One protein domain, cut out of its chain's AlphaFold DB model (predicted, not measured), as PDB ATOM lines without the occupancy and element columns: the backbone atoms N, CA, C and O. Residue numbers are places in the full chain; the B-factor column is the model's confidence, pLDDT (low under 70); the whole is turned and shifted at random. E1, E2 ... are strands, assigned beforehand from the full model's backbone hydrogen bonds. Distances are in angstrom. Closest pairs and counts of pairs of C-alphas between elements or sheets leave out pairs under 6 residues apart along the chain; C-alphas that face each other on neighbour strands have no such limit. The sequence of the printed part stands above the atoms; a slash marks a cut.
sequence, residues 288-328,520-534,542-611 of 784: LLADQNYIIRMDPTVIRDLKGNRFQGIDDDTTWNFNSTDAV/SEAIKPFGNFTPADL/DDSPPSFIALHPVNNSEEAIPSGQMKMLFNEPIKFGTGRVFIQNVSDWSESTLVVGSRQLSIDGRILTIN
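What this domain is: This is residues 288 to 328, 520 to 534 and 542 to 611 of the 784 residues of an uncharacterized protein of Verrucomicrobiales bacterium (UniProt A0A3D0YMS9). With little regular structure, two sheets stand partly face to face, mixed E5 E3 E1 E8 E9 and antiparallel E4 E6 E11 E10, with the small pair E2 and E7 at one end; residues 527 to 533 stick out. The printed part has 126 residues, 49 in eleven named strands, E1 to E11 in chain order, and no named helix: all strand. It is compact, radius of gyration of the C-alphas 14.3 A, spanning 43 by 32 by 25 A.

Where its parts are: E1, residues 293 to 298, 17.2 A long, begins at C-alpha (-29.485, 46.131, -18.548). E2 is 303 to 305, E3 321 to 324, E4 548 to 552, E5 557 to 560, E6 566 to 570, E7 574 to 576, E8 580 to 585, E9 591 to 595, E10 601 to 604, E11 607 to 610, ending at C-alpha (-36.495, 32.087, -24.048).

How they stand to each other: In the strongly twisted five-stranded sheet, E1 and E8 are antiparallel, N 295 and O 584 2.9 A apart, within hydrogen-bond range. E6 and E11 are antiparallel, N 568 to O 608 2.8 A. E1 and E6 are apart.

The domain as a whole: Residues 329 to 519 and 535 to 541 are cut out, with C-alpha gaps of 13.4 A and 16.9 A. The link E2 to E3 is long. The model's pLDDT is under 70 in 53 printed residues, among them 520 to 534.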
ATOM      1  N   LEU A 288     -28.415  38.642 -26.218       56.97
ATOM      2  CA  LEU A 288     -28.397  39.941 -25.504       56.97
ATOM      3  C   LEU A 288     -27.095  40.704 -25.868       56.97
ATOM      4  O   LEU A 288     -26.076  40.062 -26.077       56.97
ATOM      5  N   LEU A 289     -27.059  42.043 -25.941       56.41
ATOM      6  CA  LEU A 289     -25.778  42.800 -25.895       56.41
ATOM      7  C   LEU A 289     -25.054  42.557 -24.578       56.41
ATOM      8  O   LEU A 289     -25.739  42.375 -23.590       56.41
ATOM      9  N   ALA A 290     -23.725  42.685 -24.557       55.25
ATOM     10  CA  ALA A 290     -22.925  42.772 -23.334       55.25
ATOM     11  C   ALA A 290     -23.034  44.148 -22.647       55.25
ATOM     12  O   ALA A 290     -23.237  45.172 -23.309       55.25
ATOM     13  N   ASP A 291     -22.844  44.167 -21.328       61.78
ATOM     14  CA  ASP A 291     -22.816  45.353 -20.458       61.78
ATOM     15  C   ASP A 291     -24.072  46.238 -20.553       61.78
ATOM     16  O   ASP A 291     -24.018  47.454 -20.362       61.78
ATOM     17  N   GLN A 292     -25.217  45.636 -20.885       65.62
ATOM     18  CA  GLN A 292     -26.517  46.299 -20.902       65.62
ATOM     19  C   GLN A 292     -27.466  45.716 -19.859       65.62
ATOM     20  O   GLN A 292     -27.343  44.569 -19.427       65.62
ATOM     21  N   ASN A 293     -28.464  46.513 -19.506       79.19
ATOM     22  CA  ASN A 293     -29.485  46.131 -18.548       79.19
ATOM     23  C   ASN A 293     -30.732  45.682 -19.313       79.19
ATOM     24  O   ASN A 293     -31.168  46.363 -20.247       79.19
ATOM     25  N   TYR A 294     -31.325  44.564 -18.906       83.62
ATOM     26  CA  TYR A 294     -32.484  43.974 -19.567       83.62
ATOM     27  C   TYR A 294     -33.664  43.780 -18.630       83.62
ATOM     28  O   TYR A 294     -33.494  43.441 -17.461       83.62
ATOM     29  N   ILE A 295     -34.862  43.941 -19.188       87.50
ATOM     30  CA  ILE A 295     -36.146  43.652 -18.549       87.50
ATOM     31  C   ILE A 295     -36.934  42.687 -19.431       87.50
ATOM     32  O   ILE A 295     -37.081  42.912 -20.638       87.50
ATOM     33  N   ILE A 296     -37.483  41.640 -18.813       90.75
ATOM     34  CA  ILE A 296     -38.351  40.662 -19.467       90.75
ATOM     35  C   ILE A 296     -39.789  40.848 -18.992       90.75
ATOM     36  O   ILE A 296     -40.094  40.689 -17.814       90.75
ATOM     37  N   ARG A 297     -40.689  41.131 -19.938       91.31
ATOM     38  CA  ARG A 297     -42.138  41.233 -19.702       91.31
ATOM     39  C   ARG A 297     -42.870  40.172 -20.511       91.31
ATOM     40  O   ARG A 297     -42.410  39.765 -21.575       91.31
ATOM     41  N   MET A 298     -44.016  39.700 -20.036       90.62
ATOM     42  CA  MET A 298     -44.811  38.711 -20.762       90.62
ATOM     43  C   MET A 298     -46.310  38.851 -20.525       90.62
ATOM     44  O   MET A 298     -46.765  39.054 -19.402       90.62
ATOM     45  N   ASP A 299     -47.091  38.677 -21.592       84.06
ATOM     46  CA  ASP A 299     -48.547  38.746 -21.512       84.06
ATOM     47  C   ASP A 299     -49.111  37.603 -20.616       84.06
ATOM     48  O   ASP A 299     -48.659  36.457 -20.723       84.06
ATOM     49  N   PRO A 300     -50.193  37.831 -19.837       85.44
ATOM     50  CA  PRO A 300     -50.874  36.843 -18.969       85.44
ATOM     51  C   PRO A 300     -51.507  35.643 -19.695       85.44
ATOM     52  O   PRO A 300     -52.305  34.895 -19.136       85.44
ATOM     53  N   THR A 301     -51.271  35.489 -20.993       81.88
ATOM     54  CA  THR A 301     -51.814  34.373 -21.778       81.88
ATOM     55  C   THR A 301     -50.729  33.498 -22.390       81.88
ATOM     56  O   THR A 301     -51.069  32.462 -22.965       81.88
ATOM     57  N   VAL A 302     -49.449  33.873 -22.238       82.56
ATOM     58  CA  VAL A 302     -48.302  33.186 -22.853       82.56
ATOM     59  C   VAL A 302     -48.191  31.751 -22.352       82.56
ATOM     60  O   VAL A 302     -47.998  30.836 -23.155       82.56
ATOM     61  N   ILE A 303     -48.374  31.554 -21.045       92.25
ATOM     62  CA  ILE A 303     -48.241  30.267 -20.363       92.25
ATOM     63  C   ILE A 303     -49.578  29.842 -19.764       92.25
ATOM     64  O   ILE A 303     -50.309  30.648 -19.179       92.25
ATOM     65  N   ARG A 304     -49.885  28.553 -19.907       85.44
ATOM     66  CA  ARG A 304     -51.004  27.881 -19.251       85.44
ATOM     67  C   ARG A 304     -50.524  26.604 -18.580       85.44
ATOM     68  O   ARG A 304     -49.552  26.015 -19.039       85.44
ATOM     69  N   ASP A 305     -51.230  26.145 -17.563       85.56
ATOM     70  CA  ASP A 305     -51.079  24.766 -17.099       85.56
ATOM     71  C   ASP A 305     -51.708  23.780 -18.110       85.56
ATOM     72  O   ASP A 305     -52.313  24.158 -19.129       85.56
ATOM     73  N   LEU A 306     -51.601  22.480 -17.838       82.75
ATOM     74  CA  LEU A 306     -52.213  21.465 -18.698       82.75
ATOM     75  C   LEU A 306     -53.752  21.503 -18.685       82.75
ATOM     76  O   LEU A 306     -54.360  21.105 -19.685       82.75
ATOM     77  N   LYS A 307     -54.379  22.059 -17.642       83.19
ATOM     78  CA  LYS A 307     -55.839  22.195 -17.487       83.19
ATOM     79  C   LYS A 307     -56.430  23.443 -18.158       83.19
ATOM     80  O   LYS A 307     -57.629  23.484 -18.419       83.19
ATOM     81  N   GLY A 308     -55.603  24.413 -18.539       81.50
ATOM     82  CA  GLY A 308     -55.979  25.659 -19.199       81.50
ATOM     83  C   GLY A 308     -55.950  26.929 -18.337       81.50
ATOM     84  O   GLY A 308     -56.225  27.994 -18.910       81.50
ATOM     85  N   ASN A 309     -55.604  26.865 -17.043       87.25
ATOM     86  CA  ASN A 309     -55.425  28.053 -16.198       87.25
ATOM     87  C   ASN A 309     -54.220  28.861 -16.683       87.25
ATOM     88  O   ASN A 309     -53.225  28.300 -17.137       87.25
ATOM     89  N   ARG A 310     -54.315  30.192 -16.636       89.69
ATOM     90  CA  ARG A 310     -53.324  31.096 -17.240       89.69
ATOM     91  C   ARG A 310     -52.354  31.642 -16.196       89.69
ATOM     92  O   ARG A 310     -52.801  32.136 -15.165       89.69
ATOM     93  N   PHE A 311     -51.058  31.624 -16.495       92.81
ATOM     94  CA  PHE A 311     -50.080  32.389 -15.722       92.81
ATOM     95  C   PHE A 311     -50.441  33.882 -15.764       92.81
ATOM     96  O   PHE A 311     -50.884  34.370 -16.798       92.81
ATOM     97  N   GLN A 312     -50.237  34.629 -14.677       88.88
ATOM     98  CA  GLN A 312     -50.572  36.062 -14.629       88.88
ATOM     99  C   GLN A 312     -49.658  36.944 -15.498       88.88
ATOM    100  O   GLN A 312     -49.933  38.127 -15.657       88.88
ATOM    101  N   GLY A 313     -48.616  36.373 -16.103       91.19
ATOM    102  CA  GLY A 313     -47.653  37.123 -16.896       91.19
ATOM    103  C   GLY A 313     -46.689  37.923 -16.020       91.19
ATOM    104  O   GLY A 313     -46.598  37.704 -14.814       91.19
ATOM    105  N   ILE A 314     -45.953  38.826 -16.660       94.69
ATOM    106  CA  ILE A 314     -45.045  39.790 -16.033       94.69
ATOM    107  C   ILE A 314     -45.301  41.126 -16.725       94.69
ATOM    108  O   ILE A 314     -44.985  41.271 -17.908       94.69
ATOM    109  N   ASP A 315     -45.904  42.079 -16.023       90.69
ATOM    110  CA  ASP A 315     -46.240  43.405 -16.552       90.69
ATOM    111  C   ASP A 315     -45.422  44.540 -15.917       90.69
ATOM    112  O   ASP A 315     -45.594  45.701 -16.293       90.69
ATOM    113  N   ASP A 316     -44.501  44.201 -15.013       88.50
ATOM    114  CA  ASP A 316     -43.620  45.125 -14.312       88.50
ATOM    115  C   ASP A 316     -42.138  44.980 -14.708       88.50
ATOM    116  O   ASP A 316     -41.716  44.014 -15.346       88.50
ATOM    117  N   ASP A 317     -41.348  45.961 -14.279       87.81
ATOM    118  CA  ASP A 317     -39.938  46.136 -14.632       87.81
ATOM    119  C   ASP A 317     -38.968  45.520 -13.599       87.81
ATOM    120  O   ASP A 317     -37.751  45.628 -13.734       87.81
ATOM    121  N   THR A 318     -39.492  44.887 -12.543       89.94
ATOM    122  CA  THR A 318     -38.726  44.429 -11.368       89.94
ATOM    123  C   THR A 318     -38.724  42.917 -11.166       89.94
ATOM    124  O   THR A 318     -37.820  42.400 -10.509       89.94
ATOM    125  N   THR A 319     -39.704  42.203 -11.720       90.25
ATOM    126  CA  THR A 319     -39.876  40.755 -11.541       90.25
ATOM    127  C   THR A 319     -38.795  39.944 -12.255       90.25
ATOM    128  O   THR A 319     -38.301  38.966 -11.692       90.25
ATOM    129  N   TRP A 320     -38.399  40.344 -13.468       91.69
ATOM    130  CA  TRP A 320     -37.316  39.697 -14.211       91.69
ATOM    131  C   TRP A 320     -36.450  40.732 -14.924       91.69
ATOM    132  O   TRP A 320     -36.674  41.074 -16.086       91.69
ATOM    133  N   ASN A 321     -35.449  41.226 -14.201       90.50
ATOM    134  CA  ASN A 321     -34.431  42.124 -14.728       90.50
ATOM    135  C   ASN A 321     -33.026  41.588 -14.414       90.50
ATOM    136  O   ASN A 321     -32.851  40.862 -13.436       90.50
ATOM    137  N   PHE A 322     -32.041  41.888 -15.256       86.56
ATOM    138  CA  PHE A 322     -30.644  41.480 -15.066       86.56
ATOM    139  C   PHE A 322     -29.709  42.329 -15.937       86.56
ATOM    140  O   PHE A 322     -30.138  42.922 -16.929       86.56
ATOM    141  N   ASN A 323     -28.420  42.332 -15.607       79.88
ATOM    142  CA  ASN A 323     -27.365  42.924 -16.414       79.88
ATOM    143  C   ASN A 323     -26.611  41.821 -17.144       79.88
ATOM    144  O   ASN A 323     -26.173  40.833 -16.550       79.88
ATOM    145  N   SER A 324     -26.466  41.998 -18.449       69.38
ATOM    146  CA  SER A 324     -25.571  41.182 -19.255       69.38
ATOM    147  C   SER A 324     -24.121  41.618 -19.039       69.38
ATOM    148  O   SER A 324     -23.875  42.820 -19.013       69.38
ATOM    149  N   THR A 325     -23.169  40.699 -19.002       59.56
ATOM    150  CA  THR A 325     -21.727  40.981 -19.019       59.56
ATOM    151  C   THR A 325     -21.063  40.290 -20.194       59.56
ATOM    152  O   THR A 325     -21.576  39.314 -20.739       59.56
ATOM    153  N   ASP A 326     -19.939  40.834 -20.650       55.16
ATOM    154  CA  ASP A 326     -19.195  40.254 -21.763       55.16
ATOM    155  C   ASP A 326     -18.900  38.760 -21.534       55.16
ATOM    156  O   ASP A 326     -18.513  38.345 -20.440       55.16
ATOM    157  N   ALA A 327     -19.053  37.936 -22.578       54.56
ATOM    158  CA  ALA A 327     -18.808  36.488 -22.500       54.56
ATOM    159  C   ALA A 327     -17.332  36.149 -22.202       54.56
ATOM    160  O   ALA A 327     -16.982  34.978 -22.040       54.56
ATOM    161  N   VAL A 328     -16.484  37.178 -22.148       54.50
ATOM    162  CA  VAL A 328     -15.079  37.129 -21.789       54.50
ATOM    163  C   VAL A 328     -14.850  38.031 -20.582       54.50
ATOM    164  O   VAL A 328     -14.911  39.253 -20.690       54.50
ATOM    165  N   SER A 520     -19.064  26.813 -16.589       41.47
ATOM    166  CA  SER A 520     -19.477  26.281 -15.266       41.47
ATOM    167  C   SER A 520     -20.966  26.421 -14.922       41.47
ATOM    168  O   SER A 520     -21.557  25.466 -14.417       41.47
ATOM    169  N   GLU A 521     -21.622  27.550 -15.207       41.91
ATOM    170  CA  GLU A 521     -23.011  27.772 -14.755       41.91
ATOM    171  C   GLU A 521     -24.086  27.421 -15.797       41.91
ATOM    172  O   GLU A 521     -25.175  26.965 -15.439       41.91
ATOM    173  N   ALA A 522     -23.764  27.502 -17.092       40.91
ATOM    174  CA  ALA A 522     -24.695  27.188 -18.183       40.91
ATOM    175  C   ALA A 522     -25.138  25.708 -18.217       40.91
ATOM    176  O   ALA A 522     -26.197  25.379 -18.752       40.91
ATOM    177  N   ILE A 523     -24.360  24.804 -17.611       39.19
ATOM    178  CA  ILE A 523     -24.641  23.358 -17.602       39.19
ATOM    179  C   ILE A 523     -25.715  22.998 -16.553       39.19
ATOM    180  O   ILE A 523     -26.336  21.938 -16.642       39.19
ATOM    181  N   LYS A 524     -25.995  23.874 -15.572       51.97
ATOM    182  CA  LYS A 524     -27.007  23.645 -14.524       51.97
ATOM    183  C   LYS A 524     -27.727  24.951 -14.138       51.97
ATOM    184  O   LYS A 524     -27.585  25.386 -12.996       51.97
ATOM    185  N   PRO A 525     -28.566  25.530 -15.020       50.00
ATOM    186  CA  PRO A 525     -29.204  26.840 -14.806       50.00
ATOM    187  C   PRO A 525     -30.068  26.933 -13.535       50.00
ATOM    188  O   PRO A 525     -30.386  28.031 -13.093       50.00
ATOM    189  N   PHE A 526     -30.429  25.794 -12.930       54.06
ATOM    190  CA  PHE A 526     -31.185  25.722 -11.679       54.06
ATOM    191  C   PHE A 526     -30.520  24.881 -10.573       54.06
ATOM    192  O   PHE A 526     -31.225  24.523  -9.648       54.06
ATOM    193  N   GLY A 527     -29.226  24.525 -10.665       45.16
ATOM    194  CA  GLY A 527     -28.417  23.862  -9.614       45.16
ATOM    195  C   GLY A 527     -29.112  22.884  -8.628       45.16
ATOM    196  O   GLY A 527     -29.851  23.294  -7.746       45.16
ATOM    197  N   ASN A 528     -28.755  21.592  -8.671       43.59
ATOM    198  CA  ASN A 528     -29.187  20.510  -7.752       43.59
ATOM    199  C   ASN A 528     -30.632  19.977  -7.838       43.59
ATOM    200  O   ASN A 528     -30.948  19.075  -7.067       43.59
ATOM    201  N   PHE A 529     -31.469  20.380  -8.798       47.12
ATOM    202  CA  PHE A 529     -32.664  19.579  -9.102       47.12
ATOM    203  C   PHE A 529     -32.249  18.284  -9.810       47.12
ATOM    204  O   PHE A 529     -31.732  18.295 -10.930       47.12
ATOM    205  N   THR A 530     -32.431  17.156  -9.136       45.16
ATOM    206  CA  THR A 530     -32.278  15.830  -9.737       45.16
ATOM    207  C   THR A 530     -33.528  15.491 -10.559       45.16
ATOM    208  O   THR A 530     -34.605  16.006 -10.262       45.16
ATOM    209  N   PRO A 531     -33.467  14.584 -11.553       43.69
ATOM    210  CA  PRO A 531     -34.675  14.064 -12.205       43.69
ATOM    211  C   PRO A 531     -35.721  13.513 -11.217       43.69
ATOM    212  O   PRO A 531     -36.896  13.447 -11.557       43.69
ATOM    213  N   ALA A 532     -35.311  13.153  -9.992       43.69
ATOM    214  CA  ALA A 532     -36.202  12.741  -8.911       43.69
ATOM    215  C   ALA A 532     -36.981  13.916  -8.280       43.69
ATOM    216  O   ALA A 532     -38.147  13.729  -7.940       43.69
ATOM    217  N   ASP A 533     -36.419  15.130  -8.220       48.72
ATOM    218  CA  ASP A 533     -37.138  16.348  -7.795       48.72
ATOM    219  C   ASP A 533     -38.203  16.799  -8.818       48.72
ATOM    220  O   ASP A 533     -39.037  17.658  -8.536       48.72
ATOM    221  N   LEU A 534     -38.188  16.197 -10.014       50.88
ATOM    222  CA  LEU A 534     -39.140  16.410 -11.105       50.88
ATOM    223  C   LEU A 534     -40.218  15.310 -11.189       50.88
ATOM    224  O   LEU A 534     -41.045  15.346 -12.102       50.88
ATOM    225  N   ASP A 542     -55.606  20.163  -8.744       66.00
ATOM    226  CA  ASP A 542     -55.060  21.522  -8.695       66.00
ATOM    227  C   ASP A 542     -55.749  22.411  -9.742       66.00
ATOM    228  O   ASP A 542     -55.621  22.155 -10.938       66.00
ATOM    229  N   ASP A 543     -56.543  23.387  -9.303       75.06
ATOM    230  CA  ASP A 543     -57.181  24.392 -10.170       75.06
ATOM    231  C   ASP A 543     -56.502  25.771 -10.032       75.06
ATOM    232  O   ASP A 543     -57.048  26.788 -10.474       75.06
ATOM    233  N   SER A 544     -55.336  25.834  -9.383       83.50
ATOM    234  CA  SER A 544     -54.577  27.072  -9.247       83.50
ATOM    235  C   SER A 544     -53.818  27.407 -10.541       83.50
ATOM    236  O   SER A 544     -53.459  26.517 -11.305       83.50
ATOM    237  N   PRO A 545     -53.626  28.698 -10.872       86.25
ATOM    238  CA  PRO A 545     -52.787  29.078 -12.000       86.25
ATOM    239  C   PRO A 545     -51.309  28.719 -11.777       86.25
ATOM    240  O   PRO A 545     -50.827  28.876 -10.653       86.25
ATOM    241  N   PRO A 546     -50.557  28.399 -12.848       91.00
ATOM    242  CA  PRO A 546     -49.135  28.098 -12.732       91.00
ATOM    243  C   PRO A 546     -48.372  29.300 -12.170       91.00
ATOM    244  O   PRO A 546     -48.664  30.447 -12.510       91.00
ATOM    245  N   SER A 547     -47.369  29.041 -11.335       89.94
ATOM    246  CA  SER A 547     -46.504  30.043 -10.705       89.94
ATOM    247  C   SER A 547     -45.030  29.679 -10.887       89.94
ATOM    248  O   SER A 547     -44.667  28.503 -10.932       89.94
ATOM    249  N   PHE A 548     -44.161  30.679 -11.040       88.75
ATOM    250  CA  PHE A 548     -42.736  30.406 -11.210       88.75
ATOM    251  C   PHE A 548     -42.034  30.181  -9.872       88.75
ATOM    252  O   PHE A 548     -42.344  30.821  -8.871       88.75
ATOM    253  N   ILE A 549     -41.061  29.275  -9.883       84.69
ATOM    254  CA  ILE A 549     -40.176  28.941  -8.767       84.69
ATOM    255  C   ILE A 549     -38.844  29.677  -8.909       84.69
ATOM    256  O   ILE A 549     -38.312  30.187  -7.927       84.69
ATOM    257  N   ALA A 550     -38.280  29.700 -10.120       79.75
ATOM    258  CA  ALA A 550     -36.935  30.211 -10.358       79.75
ATOM    259  C   ALA A 550     -36.792  30.826 -11.752       79.75
ATOM    260  O   ALA A 550     -37.460  30.411 -12.702       79.75
ATOM    261  N   LEU A 551     -35.874  31.787 -11.854       84.12
ATOM    262  CA  LEU A 551     -35.479  32.471 -13.082       84.12
ATOM    263  C   LEU A 551     -33.984  32.257 -13.319       84.12
ATOM    264  O   LEU A 551     -33.203  32.197 -12.372       84.12
ATOM    265  N   HIS A 552     -33.597  32.164 -14.581       73.50
ATOM    266  CA  HIS A 552     -32.213  32.180 -15.027       73.50
ATOM    267  C   HIS A 552     -32.122  33.086 -16.264       73.50
ATOM    268  O   HIS A 552     -32.859  32.833 -17.208       73.50
ATOM    269  N   PRO A 553     -31.277  34.126 -16.305       78.38
ATOM    270  CA  PRO A 553     -30.562  34.698 -15.168       78.38
ATOM    271  C   PRO A 553     -31.524  35.032 -14.021       78.38
ATOM    272  O   PRO A 553     -32.696  35.348 -14.254       78.38
ATOM    273  N   VAL A 554     -31.045  34.906 -12.781       80.06
ATOM    274  CA  VAL A 554     -31.832  35.284 -11.600       80.06
ATOM    275  C   VAL A 554     -32.115  36.786 -11.625       80.06
ATOM    276  O   VAL A 554     -31.370  37.558 -12.230       80.06
ATOM    277  N   ASN A 555     -33.187  37.212 -10.962       84.25
ATOM    278  CA  ASN A 555     -33.512  38.630 -10.868       84.25
ATOM    279  C   ASN A 555     -32.349  39.432 -10.245       84.25
ATOM    280  O   ASN A 555     -31.793  39.011  -9.229       84.25
ATOM    281  N   ASN A 556     -32.015  40.582 -10.831       81.19
ATOM    282  CA  ASN A 556     -30.855  41.429 -10.528       81.19
ATOM    283  C   ASN A 556     -29.482  40.741 -10.706       81.19
ATOM    284  O   ASN A 556     -28.512  41.154 -10.076       81.19
ATOM    285  N   SER A 557     -29.378  39.679 -11.516       76.25
ATOM    286  CA  SER A 557     -28.080  39.063 -11.836       76.25
ATOM    287  C   SER A 557     -27.174  40.045 -12.587       76.25
ATOM    288  O   SER A 557     -27.653  40.769 -13.453       76.25
ATOM    289  N   GLU A 558     -25.871  40.029 -12.295       73.62
ATOM    290  CA  GLU A 558     -24.834  40.758 -13.048       73.62
ATOM    291  C   GLU A 558     -24.007  39.831 -13.961       73.62
ATOM    292  O   GLU A 558     -23.050  40.254 -14.596       73.62
ATOM    293  N   GLU A 559     -24.359  38.548 -14.034       60.78
ATOM    294  CA  GLU A 559     -23.533  37.499 -14.652       60.78
ATOM    295  C   GLU A 559     -24.202  36.892 -15.896       60.78
ATOM    296  O   GLU A 559     -23.796  35.844 -16.399       60.78
ATOM    297  N   ALA A 560     -25.253  37.534 -16.417       63.19
ATOM    298  CA  ALA A 560     -25.931  37.053 -17.611       63.19
ATOM    299  C   ALA A 560     -25.027  37.209 -18.841       63.19
ATOM    300  O   ALA A 560     -24.495  38.280 -19.098       63.19
ATOM    301  N   ILE A 561     -24.884  36.170 -19.657       58.22
ATOM    302  CA  ILE A 561     -24.072  36.253 -20.877       58.22
ATOM    303  C   ILE A 561     -24.932  36.609 -22.109       58.22
ATOM    304  O   ILE A 561     -26.070  36.144 -22.211       58.22
ATOM    305  N   PRO A 562     -24.396  37.364 -23.086       55.16
ATOM    306  CA  PRO A 562     -25.000  37.659 -24.386       55.16
ATOM    307  C   PRO A 562     -25.649  36.469 -25.101       55.16
ATOM    308  O   PRO A 562     -26.739  36.573 -25.651       55.16
ATOM    309  N   SER A 563     -25.008  35.301 -25.084       50.06
ATOM    310  CA  SER A 563     -25.516  34.063 -25.696       50.06
ATOM    311  C   SER A 563     -26.466  33.263 -24.794       50.06
ATOM    312  O   SER A 563     -26.974  32.220 -25.209       50.06
ATOM    313  N   GLY A 564     -26.697  33.717 -23.560       60.00
ATOM    314  CA  GLY A 564     -27.347  32.957 -22.500       60.00
ATOM    315  C   GLY A 564     -28.836  32.744 -22.743       60.00
ATOM    316  O   GLY A 564     -29.574  33.671 -23.077       60.00
ATOM    317  N   GLN A 565     -29.296  31.509 -22.540       65.44
ATOM    318  CA  GLN A 565     -30.725  31.213 -22.534       65.44
ATOM    319  C   GLN A 565     -31.364  31.800 -21.281       65.44
ATOM    320  O   GLN A 565     -30.881  31.578 -20.173       65.44
ATOM    321  N   MET A 566     -32.505  32.455 -21.442       81.75
ATOM    322  CA  MET A 566     -33.341  32.843 -20.318       81.75
ATOM    323  C   MET A 566     -34.314  31.703 -20.015       81.75
ATOM    324  O   MET A 566     -35.031  31.247 -20.902       81.75
ATOM    325  N   LYS A 567     -34.342  31.195 -18.787       82.88
ATOM    326  CA  LYS A 567     -35.205  30.086 -18.371       82.88
ATOM    327  C   LYS A 567     -36.044  30.468 -17.165       82.88
ATOM    328  O   LYS A 567     -35.584  31.167 -16.271       82.88
ATOM    329  N   MET A 568     -37.260  29.944 -17.122       88.88
ATOM    330  CA  MET A 568     -38.199  30.115 -16.020       88.88
ATOM    331  C   MET A 568     -38.768  28.749 -15.651       88.88
ATOM    332  O   MET A 568     -39.343  28.063 -16.496       88.88
ATOM    333  N   LEU A 569     -38.568  28.337 -14.401       85.38
ATOM    334  CA  LEU A 569     -39.085  27.086 -13.851       85.38
ATOM    335  C   LEU A 569     -40.430  27.345 -13.175       85.38
ATOM    336  O   LEU A 569     -40.529  28.269 -12.375       85.38
ATOM    337  N   PHE A 570     -41.427  26.505 -13.438       87.06
ATOM    338  CA  PHE A 570     -42.753  26.569 -12.824       87.06
ATOM    339  C   PHE A 570     -42.979  25.462 -11.785       87.06
ATOM    340  O   PHE A 570     -42.335  24.409 -11.811       87.06
ATOM    341  N   ASN A 571     -43.913  25.705 -10.862       87.25
ATOM    342  CA  ASN A 571     -44.363  24.752  -9.840       87.25
ATOM    343  C   ASN A 571     -45.014  23.494 -10.422       87.25
ATOM    344  O   ASN A 571     -44.988  22.437  -9.792       87.25
ATOM    345  N   GLU A 572     -45.529  23.583 -11.642       84.31
ATOM    346  CA  GLU A 572     -46.291  22.533 -12.306       84.31
ATOM    347  C   GLU A 572     -45.984  22.460 -13.814       84.31
ATOM    348  O   GLU A 572     -45.337  23.358 -14.358       84.31
ATOM    349  N   PRO A 573     -46.395  21.382 -14.510       84.06
ATOM    350  CA  PRO A 573     -46.262  21.282 -15.960       84.06
ATOM    351  C   PRO A 573     -47.062  22.353 -16.701       84.06
ATOM    352  O   PRO A 573     -48.244  22.573 -16.438       84.06
ATOM    353  N   ILE A 574     -46.422  22.964 -17.692       88.19
ATOM    354  CA  ILE A 574     -46.976  24.080 -18.455       88.19
ATOM    355  C   ILE A 574     -47.104  23.741 -19.942       88.19
ATOM    356  O   ILE A 574     -46.511  22.797 -20.460       88.19
ATOM    357  N   LYS A 575     -47.884  24.548 -20.655       78.75
ATOM    358  CA  LYS A 575     -47.998  24.566 -22.112       78.75
ATOM    359  C   LYS A 575     -48.177  25.997 -22.611       78.75
ATOM    360  O   LYS A 575     -48.582  26.893 -21.869       78.75
ATOM    361  N   PHE A 576     -47.910  26.206 -23.894       79.56
ATOM    362  CA  PHE A 576     -48.123  27.504 -24.520       79.56
ATOM    363  C   PHE A 576     -49.614  27.841 -24.641       79.56
ATOM    364  O   PHE A 576     -50.444  26.987 -24.958       79.56
ATOM    365  N   GLY A 577     -49.940  29.109 -24.402       75.94
ATOM    366  CA  GLY A 577     -51.227  29.713 -24.731       75.94
ATOM    367  C   GLY A 577     -51.120  30.612 -25.964       75.94
ATOM    368  O   GLY A 577     -50.888  30.141 -27.071       75.94
ATOM    369  N   THR A 578     -51.322  31.912 -25.781       68.88
ATOM    370  CA  THR A 578     -51.249  32.952 -26.823       68.88
ATOM    371  C   THR A 578     -50.609  34.204 -26.236       68.88
ATOM    372  O   THR A 578     -50.665  34.388 -25.034       68.88
ATOM    373  N   GLY A 579     -50.059  35.109 -27.039       68.00
ATOM    374  CA  GLY A 579     -49.537  36.387 -26.532       68.00
ATOM    375  C   GLY A 579     -48.057  36.569 -26.822       68.00
ATOM    376  O   GLY A 579     -47.517  35.920 -27.722       68.00
ATOM    377  N   ARG A 580     -47.428  37.505 -26.112       76.31
ATOM    378  CA  ARG A 580     -46.081  37.992 -26.412       76.31
ATOM    379  C   ARG A 580     -45.184  38.015 -25.182       76.31
ATOM    380  O   ARG A 580     -45.646  38.236 -24.067       76.31
ATOM    381  N   VAL A 581     -43.898  37.825 -25.430       77.19
ATOM    382  CA  VAL A 581     -42.790  38.051 -24.508       77.19
ATOM    383  C   VAL A 581     -41.979  39.223 -25.056       77.19
ATOM    384  O   VAL A 581     -41.674  39.260 -26.247       77.19
ATOM    385  N   PHE A 582     -41.646  40.180 -24.204       78.94
ATOM    386  CA  PHE A 582     -40.873  41.370 -24.533       78.94
ATOM    387  C   PHE A 582     -39.509  41.280 -23.860       78.94
ATOM    388  O   PHE A 582     -39.424  40.954 -22.677       78.94
ATOM    389  N   ILE A 583     -38.461  41.578 -24.619       82.44
ATOM    390  CA  ILE A 583     -37.084  41.682 -24.146       82.44
ATOM    391  C   ILE A 583     -36.671  43.127 -24.389       82.44
ATOM    392  O   ILE A 583     -36.449  43.518 -25.535       82.44
ATOM    393  N   GLN A 584     -36.616  43.927 -23.331       75.88
ATOM    394  CA  GLN A 584     -36.251  45.334 -23.420       75.88
ATOM    395  C   GLN A 584     -34.836  45.540 -22.899       75.88
ATOM    396  O   GLN A 584     -34.536  45.154 -21.776       75.88
ATOM    397  N   ASN A 585     -33.993  46.185 -23.693       72.12
ATOM    398  CA  ASN A 585     -32.745  46.768 -23.235       72.12
ATOM    399  C   ASN A 585     -33.057  48.157 -22.661       72.12
ATOM    400  O   ASN A 585     -33.522  49.033 -23.386       72.12
ATOM    401  N   VAL A 586     -32.835  48.377 -21.365       73.44
ATOM    402  CA  VAL A 586     -33.123  49.675 -20.724       73.44
ATOM    403  C   VAL A 586     -31.977  50.675 -20.828       73.44
ATOM    404  O   VAL A 586     -32.175  51.859 -20.559       73.44
ATOM    405  N   SER A 587     -30.791  50.229 -21.243       57.41
ATOM    406  CA  SER A 587     -29.663  51.119 -21.508       57.41
ATOM    407  C   SER A 587     -29.894  51.952 -22.772       57.41
ATOM    408  O   SER A 587     -29.570  53.139 -22.791       57.41
ATOM    409  N   ASP A 588     -30.485  51.358 -23.815       52.56
ATOM    410  CA  ASP A 588     -30.753  52.025 -25.101       52.56
ATOM    411  C   ASP A 588     -32.237  52.079 -25.505       52.56
ATOM    412  O   ASP A 588     -32.573  52.617 -26.561       52.56
ATOM    413  N   TRP A 589     -33.126  51.559 -24.655       55.81
ATOM    414  CA  TRP A 589     -34.579  51.486 -24.849       55.81
ATOM    415  C   TRP A 589     -35.043  50.659 -26.056       55.81
ATOM    416  O   TRP A 589     -36.216  50.733 -26.434       55.81
ATOM    417  N   SER A 590     -34.169  49.846 -26.655       55.75
ATOM    418  CA  SER A 590     -34.568  48.908 -27.707       55.75
ATOM    419  C   SER A 590     -35.390  47.748 -27.134       55.75
ATOM    420  O   SER A 590     -35.133  47.262 -26.035       55.75
ATOM    421  N   GLU A 591     -36.410  47.298 -27.869       64.06
ATOM    422  CA  GLU A 591     -37.298  46.216 -27.435       64.06
ATOM    423  C   GLU A 591     -37.485  45.185 -28.550       64.06
ATOM    424  O   GLU A 591     -37.847  45.513 -29.682       64.06
ATOM    425  N   SER A 592     -37.269  43.919 -28.201       61.88
ATOM    426  CA  SER A 592     -37.582  42.764 -29.035       61.88
ATOM    427  C   SER A 592     -38.869  42.105 -28.560       61.88
ATOM    428  O   SER A 592     -39.072  41.895 -27.368       61.88
ATOM    429  N   THR A 593     -39.750  41.750 -29.495       65.56
ATOM    430  CA  THR A 593     -41.024  41.084 -29.191       65.56
ATOM    431  C   THR A 593     -41.046  39.676 -29.778       65.56
ATOM    432  O   THR A 593     -40.981  39.504 -30.994       65.56
ATOM    433  N   LEU A 594     -41.213  38.673 -28.919       62.88
ATOM    434  CA  LEU A 594     -41.394  37.269 -29.279       62.88
ATOM    435  C   LEU A 594     -42.867  36.891 -29.129       62.88
ATOM    436  O   LEU A 594     -43.459  37.080 -28.072       62.88
ATOM    437  N   VAL A 595     -43.481  36.342 -30.173       63.12
ATOM    438  CA  VAL A 595     -44.877  35.872 -30.131       63.12
ATOM    439  C   VAL A 595     -44.897  34.377 -29.809       63.12
ATOM    440  O   VAL A 595     -44.034  33.641 -30.283       63.12
ATOM    441  N   VAL A 596     -45.880  33.903 -29.035       55.75
ATOM    442  CA  VAL A 596     -46.110  32.462 -28.832       55.75
ATOM    443  C   VAL A 596     -46.232  31.755 -30.186       55.75
ATOM    444  O   VAL A 596     -47.021  32.164 -31.036       55.75
ATOM    445  N   GLY A 597     -45.427  30.709 -30.385       44.91
ATOM    446  CA  GLY A 597     -45.195  30.071 -31.688       44.91
ATOM    447  C   GLY A 597     -43.835  30.419 -32.309       44.91
ATOM    448  O   GLY A 597     -43.408  29.755 -33.252       44.91
ATOM    449  N   SER A 598     -43.119  31.409 -31.761       49.62
ATOM    450  CA  SER A 598     -41.707  31.638 -32.067       49.62
ATOM    451  C   SER A 598     -40.863  30.452 -31.610       49.62
ATOM    452  O   SER A 598     -41.025  29.950 -30.502       49.62
ATOM    453  N   ARG A 599     -39.895  30.056 -32.438       52.75
ATOM    454  CA  ARG A 599     -38.908  29.010 -32.117       52.75
ATOM    455  C   ARG A 599     -37.878  29.451 -31.076       52.75
ATOM    456  O   ARG A 599     -37.121  28.630 -30.572       52.75
ATOM    457  N   GLN A 600     -37.858  30.739 -30.748       59.97
ATOM    458  CA  GLN A 600     -37.086  31.278 -29.633       59.97
ATOM    459  C   GLN A 600     -37.771  31.038 -28.283       59.97
ATOM    460  O   GLN A 600     -37.155  31.289 -27.255       59.97
ATOM    461  N   LEU A 601     -39.011  30.543 -28.274       63.06
ATOM    462  CA  LEU A 601     -39.720  30.111 -27.078       63.06
ATOM    463  C   LEU A 601     -39.891  28.589 -27.126       63.06
ATOM    464  O   LEU A 601     -40.449  28.051 -28.081       63.06
ATOM    465  N   SER A 602     -39.465  27.888 -26.082       67.06
ATOM    466  CA  SER A 602     -39.724  26.454 -25.932       67.06
ATOM    467  C   SER A 602     -40.162  26.116 -24.515       67.06
ATOM    468  O   SER A 602     -39.762  26.777 -23.561       67.06
ATOM    469  N   ILE A 603     -40.981  25.077 -24.379       73.06
ATOM    470  CA  ILE A 603     -41.393  24.529 -23.089       73.06
ATOM    471  C   ILE A 603     -40.923  23.082 -23.013       73.06
ATOM    472  O   ILE A 603     -41.186  22.309 -23.933       73.06
ATOM    473  N   ASP A 604     -40.275  22.729 -21.909       67.06
ATOM    474  CA  ASP A 604     -39.956  21.350 -21.547       67.06
ATOM    475  C   ASP A 604     -40.495  21.057 -20.142       67.06
ATOM    476  O   ASP A 604     -39.983  21.556 -19.136       67.06
ATOM    477  N   GLY A 605     -41.604  20.314 -20.078       78.19
ATOM    478  CA  GLY A 605     -42.321  20.018 -18.840       78.19
ATOM    479  C   GLY A 605     -42.763  21.281 -18.093       78.19
ATOM    480  O   GLY A 605     -43.802  21.859 -18.399       78.19
ATOM    481  N   ARG A 606     -41.982  21.682 -17.083       83.00
ATOM    482  CA  ARG A 606     -42.226  22.859 -16.225       83.00
ATOM    483  C   ARG A 606     -41.356  24.066 -16.580       83.00
ATOM    484  O   ARG A 606     -41.436  25.088 -15.909       83.00
ATOM    485  N   ILE A 607     -40.468  23.943 -17.564       76.88
ATOM    486  CA  ILE A 607     -39.454  24.955 -17.864       76.88
ATOM    487  C   ILE A 607     -39.833  25.682 -19.147       76.88
ATOM    488  O   ILE A 607     -39.880  25.074 -20.214       76.88
ATOM    489  N   LEU A 608     -40.038  26.994 -19.057       84.50
ATOM    490  CA  LEU A 608     -40.028  27.891 -20.208       84.50
ATOM    491  C   LEU A 608     -38.578  28.284 -20.511       84.50
ATOM    492  O   LEU A 608     -37.852  28.702 -19.616       84.50
ATOM    493  N   THR A 609     -38.171  28.185 -21.771       77.00
ATOM    494  CA  THR A 609     -36.896  28.697 -22.287       77.00
ATOM    495  C   THR A 609     -37.169  29.787 -23.319       77.00
ATOM    496  O   THR A 609     -38.000  29.607 -24.210       77.00
ATOM    497  N   ILE A 610     -36.466  30.908 -23.189       78.12
ATOM    498  CA  ILE A 610     -36.495  32.087 -24.048       78.12
ATOM    499  C   ILE A 610     -35.070  32.302 -24.569       78.12
ATOM    500  O   ILE A 610     -34.135  32.510 -23.799       78.12
ATOM    501  N   ASN A 611     -34.900  32.260 -25.884       65.19
ATOM    502  CA  ASN A 611     -33.624  32.511 -26.546       65.19
ATOM    503  C   ASN A 611     -33.587  33.974 -27.044       65.19
ATOM    504  O   ASN A 611     -34.427  34.332 -27.876       65.19
TER     505      ASN A 611